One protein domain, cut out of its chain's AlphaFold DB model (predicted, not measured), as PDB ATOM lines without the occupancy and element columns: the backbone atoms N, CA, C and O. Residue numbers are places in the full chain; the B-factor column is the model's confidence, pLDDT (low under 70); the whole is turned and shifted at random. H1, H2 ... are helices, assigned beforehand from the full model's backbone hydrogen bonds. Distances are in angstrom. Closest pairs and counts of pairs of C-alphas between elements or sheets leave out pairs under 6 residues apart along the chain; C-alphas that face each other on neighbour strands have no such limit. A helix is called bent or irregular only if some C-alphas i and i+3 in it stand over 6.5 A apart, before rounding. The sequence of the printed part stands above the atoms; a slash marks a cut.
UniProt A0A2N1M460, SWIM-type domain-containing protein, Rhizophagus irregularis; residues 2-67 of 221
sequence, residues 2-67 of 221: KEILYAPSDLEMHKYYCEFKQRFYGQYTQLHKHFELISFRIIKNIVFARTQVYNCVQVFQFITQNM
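Overview. This is residues 2 to 67 of the 221 residues of the protein "SWIM-type domain-containing protein" of Rhizophagus irregularis (UniProt A0A2N1M460). What shape do these atoms make? Two long helices, H2 and H3, meet near their ends as an open V; the short H1 folds back on residues 12 to 17 of H2, and H4 stands near H3 after a loop. What is it made of? The printed part has 66 residues with four named helices, in the order H1, H2, H3, H4, and no named strand; the class is all helix. It is loose, with a radius of gyration of the C-alphas of 14.4 A and spans of 35 by 31 by 18 A.

Arrangement. What meets the longest helix? H2, residues 10 to 27, touches H1, residues 2 to 5, with residues 12 to 17 alone; the closest C-alphas, of Ile 4 and Met 13, are 5.0 A apart. H2 and H3, residues 31 to 47, are close but not clearly touching, at a steep tilt of 61 degrees, opposite ways; the closest C-alphas, of Tyr 25 and His 32, are 6.0 A apart. Where is the last helix? H4, residues 56 to 67, is close to H3 but not clearly touching, at a steep tilt of 40 degrees, the same way; the closest C-alphas, of Lys 44 and Val 59, are 7.4 A apart. H2 and H4 are apart. What do the backbones show? Every O i to N i+4 pair is within hydrogen-bond range in H2 and H3, and 7 of 8 are in H4; H1 is too short for such a pair.

Along the chain. Where do the long helices run? H2 begins at C-alpha 10, (-31.683, 50.393, 10.325), and is 25.6 A long; H3 is 21.9 A long. Where does the last one end? H4, 14.6 A long, ends at C-alpha 67, (-47.666, 34.570, 10.991), and is irregular, but only just: C-alphas 64 and 67 are 6.7 A apart.

Size, cuts and confidence. How large is it? The two C-alphas farthest apart, of Pro 8 and Thr 51, are 37.4 A apart, and residues 26 to 31 stand free. Is it continuous and sure? The printed part has no cut and no long link; its mean pLDDT is 71.2, and residues 28 to 54 are among those under 70.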
ATOM      1  N   LYS A   2     -37.382  52.786  23.696       57.78
ATOM      2  CA  LYS A   2     -37.917  53.816  22.775       57.78
ATOM      3  C   LYS A   2     -36.940  54.181  21.642       57.78
ATOM      4  O   LYS A   2     -37.337  54.174  20.492       57.78
ATOM      5  N   GLU A   3     -35.658  54.378  21.947       69.19
ATOM      6  CA  GLU A   3     -34.633  54.731  20.940       69.19
ATOM      7  C   GLU A   3     -34.407  53.656  19.862       69.19
ATOM      8  O   GLU A   3     -34.072  53.986  18.735       69.19
ATOM      9  N   ILE A   4     -34.644  52.376  20.176       70.50
ATOM     10  CA  ILE A   4     -34.544  51.277  19.198       70.50
ATOM     11  C   ILE A   4     -35.770  51.278  18.276       70.50
ATOM     12  O   ILE A   4     -35.643  51.079  17.077       70.50
ATOM     13  N   LEU A   5     -36.962  51.500  18.840       61.25
ATOM     14  CA  LEU A   5     -38.236  51.432  18.114       61.25
ATOM     15  C   LEU A   5     -38.501  52.659  17.232       61.25
ATOM     16  O   LEU A   5     -39.256  52.556  16.273       61.25
ATOM     17  N   TYR A   6     -37.897  53.802  17.561       80.19
ATOM     18  CA  TYR A   6     -38.048  55.063  16.827       80.19
ATOM     19  C   TYR A   6     -36.754  55.493  16.126       80.19
ATOM     20  O   TYR A   6     -36.555  56.679  15.870       80.19
ATOM     21  N   ALA A   7     -35.855  54.547  15.855       81.38
ATOM     22  CA  ALA A   7     -34.620  54.842  15.148       81.38
ATOM     23  C   ALA A   7     -34.921  55.307  13.704       81.38
ATOM     24  O   ALA A   7     -35.720  54.662  13.021       81.38
ATOM     25  N   PRO A   8     -34.281  56.387  13.216       80.44
ATOM     26  CA  PRO A   8     -34.495  56.906  11.860       80.44
ATOM     27  C   PRO A   8     -33.997  55.974  10.749       80.44
ATOM     28  O   PRO A   8     -34.403  56.112   9.597       80.44
ATOM     29  N   SER A   9     -33.086  55.054  11.077       87.38
ATOM     30  CA  SER A   9     -32.439  54.155  10.125       87.38
ATOM     31  C   SER A   9     -32.130  52.789  10.740       87.38
ATOM     32  O   SER A   9     -31.913  52.670  11.949       87.38
ATOM     33  N   ASP A  10     -32.036  51.755   9.897       78.12
ATOM     34  CA  ASP A  10     -31.683  50.393  10.325       78.12
ATOM     35  C   ASP A  10     -30.306  50.328  11.001       78.12
ATOM     36  O   ASP A  10     -30.098  49.562  11.944       78.12
ATOM     37  N   LEU A  11     -29.360  51.162  10.555       84.81
ATOM     38  CA  LEU A  11     -28.014  51.221  11.118       84.81
ATOM     39  C   LEU A  11     -28.026  51.797  12.544       84.81
ATOM     40  O   LEU A  11     -27.373  51.256  13.439       84.81
ATOM     41  N   GLU A  12     -28.793  52.863  12.774       80.50
ATOM     42  CA  GLU A  12     -28.977  53.442  14.109       80.50
ATOM     43  C   GLU A  12     -29.768  52.504  15.018       80.50
ATOM     44  O   GLU A  12     -29.379  52.295  16.166       80.50
ATOM     45  N   MET A  13     -30.809  51.856  14.490       80.75
ATOM     46  CA  MET A  13     -31.575  50.841  15.211       80.75
ATOM     47  C   MET A  13     -30.663  49.708  15.693       80.75
ATOM     48  O   MET A  13     -30.704  49.331  16.867       80.75
ATOM     49  N   HIS A  14     -29.791  49.206  14.812       79.44
ATOM     50  CA  HIS A  14     -28.827  48.160  15.137       79.44
ATOM     51  C   HIS A  14     -27.818  48.619  16.194       79.44
ATOM     52  O   HIS A  14     -27.532  47.877  17.136       79.44
ATOM     53  N   LYS A  15     -27.314  49.853  16.088       86.69
ATOM     54  CA  LYS A  15     -26.404  50.437  17.080       86.69
ATOM     55  C   LYS A  15     -27.065  50.536  18.457       86.69
ATOM     56  O   LYS A  15     -26.511  50.020  19.428       86.69
ATOM     57  N   TYR A  16     -28.262  51.118  18.543       83.50
ATOM     58  CA  TYR A  16     -29.002  51.242  19.803       83.50
ATOM     59  C   TYR A  16     -29.372  49.883  20.391       83.50
ATOM     60  O   TYR A  16     -29.312  49.692  21.608       83.50
ATOM     61  N   TYR A  17     -29.721  48.917  19.542       78.12
ATOM     62  CA  TYR A  17     -29.958  47.547  19.970       78.12
ATOM     63  C   TYR A  17     -28.697  46.927  20.576       78.12
ATOM     64  O   TYR A  17     -28.772  46.362  21.666       78.12
ATOM     65  N   CYS A  18     -27.539  47.067  19.929       80.38
ATOM     66  CA  CYS A  18     -26.265  46.548  20.423       80.38
ATOM     67  C   CYS A  18     -25.833  47.205  21.744       80.38
ATOM     68  O   CYS A  18     -25.423  46.495  22.664       80.38
ATOM     69  N   GLU A  19     -25.987  48.523  21.889       83.31
ATOM     70  CA  GLU A  19     -25.689  49.243  23.137       83.31
ATOM     71  C   GLU A  19     -26.624  48.829  24.281       83.31
ATOM     72  O   GLU A  19     -26.173  48.540  25.395       83.31
ATOM     73  N   PHE A  20     -27.928  48.737  24.010       80.50
ATOM     74  CA  PHE A  20     -28.903  48.228  24.972       80.50
ATOM     75  C   PHE A  20     -28.581  46.788  25.375       80.50
ATOM     76  O   PHE A  20     -28.551  46.472  26.564       80.50
ATOM     77  N   LYS A  21     -28.292  45.929  24.391       75.62
ATOM     78  CA  LYS A  21     -27.933  44.524  24.579       75.62
ATOM     79  C   LYS A  21     -26.707  44.388  25.482       75.62
ATOM     80  O   LYS A  21     -26.744  43.619  26.440       75.62
ATOM     81  N   GLN A  22     -25.648  45.156  25.220       78.94
ATOM     82  CA  GLN A  22     -24.431  45.153  26.034       78.94
ATOM     83  C   GLN A  22     -24.685  45.632  27.466       78.94
ATOM     84  O   GLN A  22     -24.244  44.975  28.406       78.94
ATOM     85  N   ARG A  23     -25.436  46.725  27.660       78.50
ATOM     86  CA  ARG A  23     -25.768  47.230  29.006       78.50
ATOM     87  C   ARG A  23     -26.624  46.245  29.798       78.50
ATOM     88  O   ARG A  23     -26.335  45.976  30.961       78.50
ATOM     89  N   PHE A  24     -27.650  45.685  29.163       69.56
ATOM     90  CA  PHE A  24     -28.586  44.765  29.799       69.56
ATOM     91  C   PHE A  24     -27.911  43.441  30.181       69.56
ATOM     92  O   PHE A  24     -28.022  42.993  31.320       69.56
ATOM     93  N   TYR A  25     -27.150  42.834  29.266       68.56
ATOM     94  CA  TYR A  25     -26.464  41.569  29.545       68.56
ATOM     95  C   TYR A  25     -25.189  41.725  30.375       68.56
ATOM     96  O   TYR A  25     -24.814  40.782  31.071       68.56
ATOM     97  N   GLY A  26     -24.563  42.905  30.367       70.31
ATOM     98  CA  GLY A  26     -23.476  43.243  31.285       70.31
ATOM     99  C   GLY A  26     -23.941  43.322  32.743       70.31
ATOM    100  O   GLY A  26     -23.236  42.849  33.628       70.31
ATOM    101  N   GLN A  27     -25.144  43.849  32.998       70.38
ATOM    102  CA  GLN A  27     -25.737  43.888  34.343       70.38
ATOM    103  C   GLN A  27     -26.302  42.540  34.802       70.38
ATOM    104  O   GLN A  27     -26.301  42.252  35.997       70.38
ATOM    105  N   TYR A  28     -26.772  41.705  33.872       62.44
ATOM    106  CA  TYR A  28     -27.470  40.462  34.196       62.44
ATOM    107  C   TYR A  28     -26.902  39.257  33.436       62.44
ATOM    108  O   TYR A  28     -27.581  38.608  32.637       62.44
ATOM    109  N   THR A  29     -25.648  38.914  33.721       62.47
ATOM    110  CA  THR A  29     -24.905  37.825  33.059       62.47
ATOM    111  C   THR A  29     -25.585  36.453  33.163       62.47
ATOM    112  O   THR A  29     -25.556  35.680  32.206       62.47
ATOM    113  N   GLN A  30     -26.269  36.152  34.273       62.28
ATOM    114  CA  GLN A  30     -27.016  34.892  34.436       62.28
ATOM    115  C   GLN A  30     -28.344  34.855  33.652       62.28
ATOM    116  O   GLN A  30     -28.855  33.777  33.342       62.28
ATOM    117  N   LEU A  31     -28.897  36.017  33.281       56.94
ATOM    118  CA  LEU A  31     -30.163  36.132  32.548       56.94
ATOM    119  C   LEU A  31     -29.990  36.027  31.029       56.94
ATOM    120  O   LEU A  31     -30.994  35.861  30.346       56.94
ATOM    121  N   HIS A  32     -28.765  36.054  30.486       59.31
ATOM    122  CA  HIS A  32     -28.532  35.971  29.035       59.31
ATOM    123  C   HIS A  32     -29.169  34.719  28.416       59.31
ATOM    124  O   HIS A  32     -30.028  34.804  27.541       59.31
ATOM    125  N   LYS A  33     -28.817  33.538  28.937       58.97
ATOM    126  CA  LYS A  33     -29.411  32.267  28.488       58.97
ATOM    127  C   LYS A  33     -30.892  32.181  28.851       58.97
ATOM    128  O   LYS A  33     -31.683  31.610  28.109       58.97
ATOM    129  N   HIS A  34     -31.273  32.754  29.989       59.94
ATOM    130  CA  HIS A  34     -32.631  32.664  30.511       59.94
ATOM    131  C   HIS A  34     -33.624  33.483  29.668       59.94
ATOM    132  O   HIS A  34     -34.708  32.999  29.364       59.94
ATOM    133  N   PHE A  35     -33.250  34.686  29.231       63.62
ATOM    134  CA  PHE A  35     -34.109  35.583  28.460       63.62
ATOM    135  C   PHE A  35     -34.333  35.085  27.028       63.62
ATOM    136  O   PHE A  35     -35.475  35.056  26.569       63.62
ATOM    137  N   GLU A  36     -33.282  34.628  26.340       64.25
ATOM    138  CA  GLU A  36     -33.402  34.069  24.987       64.25
ATOM    139  C   GLU A  36     -34.257  32.789  24.988       64.25
ATOM    140  O   GLU A  36     -35.190  32.658  24.190       64.25
ATOM    141  N   LEU A  37     -34.024  31.884  25.947       64.12
ATOM    142  CA  LEU A  37     -34.802  30.648  26.088       64.12
ATOM    143  C   LEU A  37     -36.253  30.902  26.521       64.12
ATOM    144  O   LEU A  37     -37.155  30.208  26.043       64.12
ATOM    145  N   ILE A  38     -36.507  31.877  27.405       67.00
ATOM    146  CA  ILE A  38     -37.869  32.264  27.805       67.00
ATOM    147  C   ILE A  38     -38.611  32.877  26.624       67.00
ATOM    148  O   ILE A  38     -39.727  32.452  26.337       67.00
ATOM    149  N   SER A  39     -38.000  33.829  25.918       67.31
ATOM    150  CA  SER A  39     -38.628  34.512  24.782       67.31
ATOM    151  C   SER A  39     -38.977  33.514  23.680       67.31
ATOM    152  O   SER A  39     -40.108  33.482  23.196       67.31
ATOM    153  N   PHE A  40     -38.051  32.602  23.372       69.75
ATOM    154  CA  PHE A  40     -38.299  31.501  22.449       69.75
ATOM    155  C   PHE A  40     -39.413  30.564  22.942       69.75
ATOM    156  O   PHE A  40     -40.298  30.199  22.167       69.75
ATOM    157  N   ARG A  41     -39.434  30.202  24.235       67.25
ATOM    158  CA  ARG A  41     -40.520  29.392  24.819       67.25
ATOM    159  C   ARG A  41     -41.868  30.097  24.745       67.25
ATOM    160  O   ARG A  41     -42.853  29.406  24.510       67.25
ATOM    161  N   ILE A  42     -41.939  31.406  24.958       67.31
ATOM    162  CA  ILE A  42     -43.185  32.179  24.882       67.31
ATOM    163  C   ILE A  42     -43.691  32.189  23.441       67.31
ATOM    164  O   ILE A  42     -44.823  31.781  23.189       67.31
ATOM    165  N   ILE A  43     -42.840  32.559  22.484       68.56
ATOM    166  CA  ILE A  43     -43.206  32.598  21.064       68.56
ATOM    167  C   ILE A  43     -43.657  31.208  20.593       68.56
ATOM    168  O   ILE A  43     -44.756  31.030  20.073       68.56
ATOM    169  N   LYS A  44     -42.863  30.175  20.863       68.69
ATOM    170  CA  LYS A  44     -43.181  28.814  20.425       68.69
ATOM    171  C   LYS A  44     -44.418  28.232  21.120       68.69
ATOM    172  O   LYS A  44     -45.261  27.619  20.469       68.69
ATOM    173  N   ASN A  45     -44.523  28.365  22.443       63.28
ATOM    174  CA  ASN A  45     -45.531  27.632  23.215       63.28
ATOM    175  C   ASN A  45     -46.824  28.413  23.455       63.28
ATOM    176  O   ASN A  45     -47.844  27.782  23.709       63.28
ATOM    177  N   ILE A  46     -46.783  29.743  23.434       64.44
ATOM    178  CA  ILE A  46     -47.950  30.595  23.692       64.44
ATOM    179  C   ILE A  46     -48.459  31.142  22.363       64.44
ATOM    180  O   ILE A  46     -49.580  30.833  21.971       64.44
ATOM    181  N   VAL A  47     -47.609  31.865  21.629       65.69
ATOM    182  CA  VAL A  47     -47.995  32.535  20.377       65.69
ATOM    183  C   VAL A  47     -48.363  31.483  19.319       65.69
ATOM    184  O   VAL A  47     -49.493  31.463  18.828       65.69
ATOM    185  N   PHE A  48     -47.496  30.499  19.066       68.19
ATOM    186  CA  PHE A  48     -47.769  29.443  18.073       68.19
ATOM    187  C   PHE A  48     -48.540  28.241  18.622       68.19
ATOM    188  O   PHE A  48     -48.667  27.223  17.943       68.19
ATOM    189  N   ALA A  49     -49.087  28.351  19.837       61.44
ATOM    190  CA  ALA A  49     -49.993  27.364  20.419       61.44
ATOM    191  C   ALA A  49     -49.478  25.907  20.428       61.44
ATOM    192  O   ALA A  49     -50.269  24.976  20.294       61.44
ATOM    193  N   ARG A  50     -48.164  25.693  20.592       59.16
ATOM    194  CA  ARG A  50     -47.528  24.363  20.742       59.16
ATOM    195  C   ARG A  50     -47.776  23.367  19.595       59.16
ATOM    196  O   ARG A  50     -47.463  22.194  19.763       59.16
ATOM    197  N   THR A  51     -48.316  23.779  18.447       51.22
ATOM    198  CA  THR A  51     -48.791  22.826  17.425       51.22
ATOM    199  C   THR A  51     -47.674  22.172  16.610       51.22
ATOM    200  O   THR A  51     -47.929  21.178  15.936       51.22
ATOM    201  N   GLN A  52     -46.451  22.705  16.653       56.25
ATOM    202  CA  GLN A  52     -45.315  22.237  15.853       56.25
ATOM    203  C   GLN A  52     -43.993  22.438  16.616       56.25
ATOM    204  O   GLN A  52     -43.808  23.422  17.345       56.25
ATOM    205  N   VAL A  53     -43.050  21.509  16.447       55.81
ATOM    206  CA  VAL A  53     -41.691  21.633  16.993       55.81
ATOM    207  C   VAL A  53     -40.878  22.519  16.052       55.81
ATOM    208  O   VAL A  53     -40.265  22.035  15.111       55.81
ATOM    209  N   TYR A  54     -40.881  23.827  16.294       65.75
ATOM    210  CA  TYR A  54     -40.059  24.760  15.521       65.75
ATOM    211  C   TYR A  54     -38.638  24.870  16.093       65.75
ATOM    212  O   TYR A  54     -38.472  25.030  17.306       65.75
ATOM    213  N   ASN A  55     -37.624  24.833  15.225       70.38
ATOM    214  CA  ASN A  55     -36.274  25.351  15.487       70.38
ATOM    215  C   ASN A  55     -36.264  26.894  15.364       70.38
ATOM    216  O   ASN A  55     -37.147  27.466  14.729       70.38
ATOM    217  N   CYS A  56     -35.264  27.586  15.918       71.50
ATOM    218  CA  CYS A  56     -35.124  29.049  15.887       71.50
ATOM    219  C   CYS A  56     -35.233  29.642  14.472       71.50
ATOM    220  O   CYS A  56     -35.926  30.638  14.282       71.50
ATOM    221  N   VAL A  57     -34.620  29.003  13.469       75.25
ATOM    222  CA  VAL A  57     -34.709  29.443  12.063       75.25
ATOM    223  C   VAL A  57     -36.139  29.323  11.531       75.25
ATOM    224  O   VAL A  57     -36.644  30.241  10.892       75.25
ATOM    225  N   GLN A  58     -36.823  28.224  11.849       75.62
ATOM    226  CA  GLN A  58     -38.209  28.009  11.433       75.62
ATOM    227  C   GLN A  58     -39.168  28.966  12.150       75.62
ATOM    228  O   GLN A  58     -40.127  29.424  11.540       75.62
ATOM    229  N   VAL A  59     -38.896  29.315  13.415       75.62
ATOM    230  CA  VAL A  59     -39.626  30.371  14.134       75.62
ATOM    231  C   VAL A  59     -39.464  31.707  13.418       75.62
ATOM    232  O   VAL A  59     -40.460  32.377  13.170       75.62
ATOM    233  N   PHE A  60     -38.241  32.082  13.043       78.62
ATOM    234  CA  PHE A  60     -37.998  33.336  12.334       78.62
ATOM    235  C   PHE A  60     -38.701  33.375  10.970       78.62
ATOM    236  O   PHE A  60     -39.402  34.340  10.660       78.62
ATOM    237  N   GLN A  61     -38.588  32.302  10.183       79.88
ATOM    238  CA  GLN A  61     -39.299  32.174   8.910       79.88
ATOM    239  C   GLN A  61     -40.821  32.223   9.100       79.88
ATOM    240  O   GLN A  61     -41.533  32.850   8.321       79.88
ATOM    241  N   PHE A  62     -41.342  31.588  10.151       77.00
ATOM    242  CA  PHE A  62     -42.763  31.637  10.459       77.00
ATOM    243  C   PHE A  62     -43.222  33.061  10.785       77.00
ATOM    244  O   PHE A  62     -44.206  33.513  10.205       77.00
ATOM    245  N   ILE A  63     -42.509  33.771  11.667       80.12
ATOM    246  CA  ILE A  63     -42.840  35.151  12.061       80.12
ATOM    247  C   ILE A  63     -42.887  36.058  10.834       80.12
ATOM    248  O   ILE A  63     -43.831  36.821  10.674       80.12
ATOM    249  N   THR A  64     -41.882  35.952   9.969       79.56
ATOM    250  CA  THR A  64     -41.707  36.864   8.833       79.56
ATOM    251  C   THR A  64     -42.620  36.560   7.651       79.56
ATOM    252  O   THR A  64     -43.009  37.487   6.954       79.56
ATOM    253  N   GLN A  65     -42.962  35.291   7.404       79.88
ATOM    254  CA  GLN A  65     -43.662  34.898   6.171       79.88
ATOM    255  C   GLN A  65     -45.067  34.336   6.398       79.88
ATOM    256  O   GLN A  65     -45.918  34.436   5.522       79.88
ATOM    257  N   ASN A  66     -45.318  33.701   7.545       80.50
ATOM    258  CA  ASN A  66     -46.509  32.870   7.736       80.50
ATOM    259  C   ASN A  66     -47.423  33.341   8.867       80.50
ATOM    260  O   ASN A  66     -48.570  32.903   8.919       80.50
ATOM    261  N   MET A  67     -46.944  34.198   9.773       80.50
ATOM    262  CA  MET A  67     -47.666  34.570  10.991       80.50
ATOM    263  C   MET A  67     -49.007  35.237  10.692       80.50
ATOM    264  O   MET A  67     -50.023  34.823  11.243       80.50
TER     265      MET A  67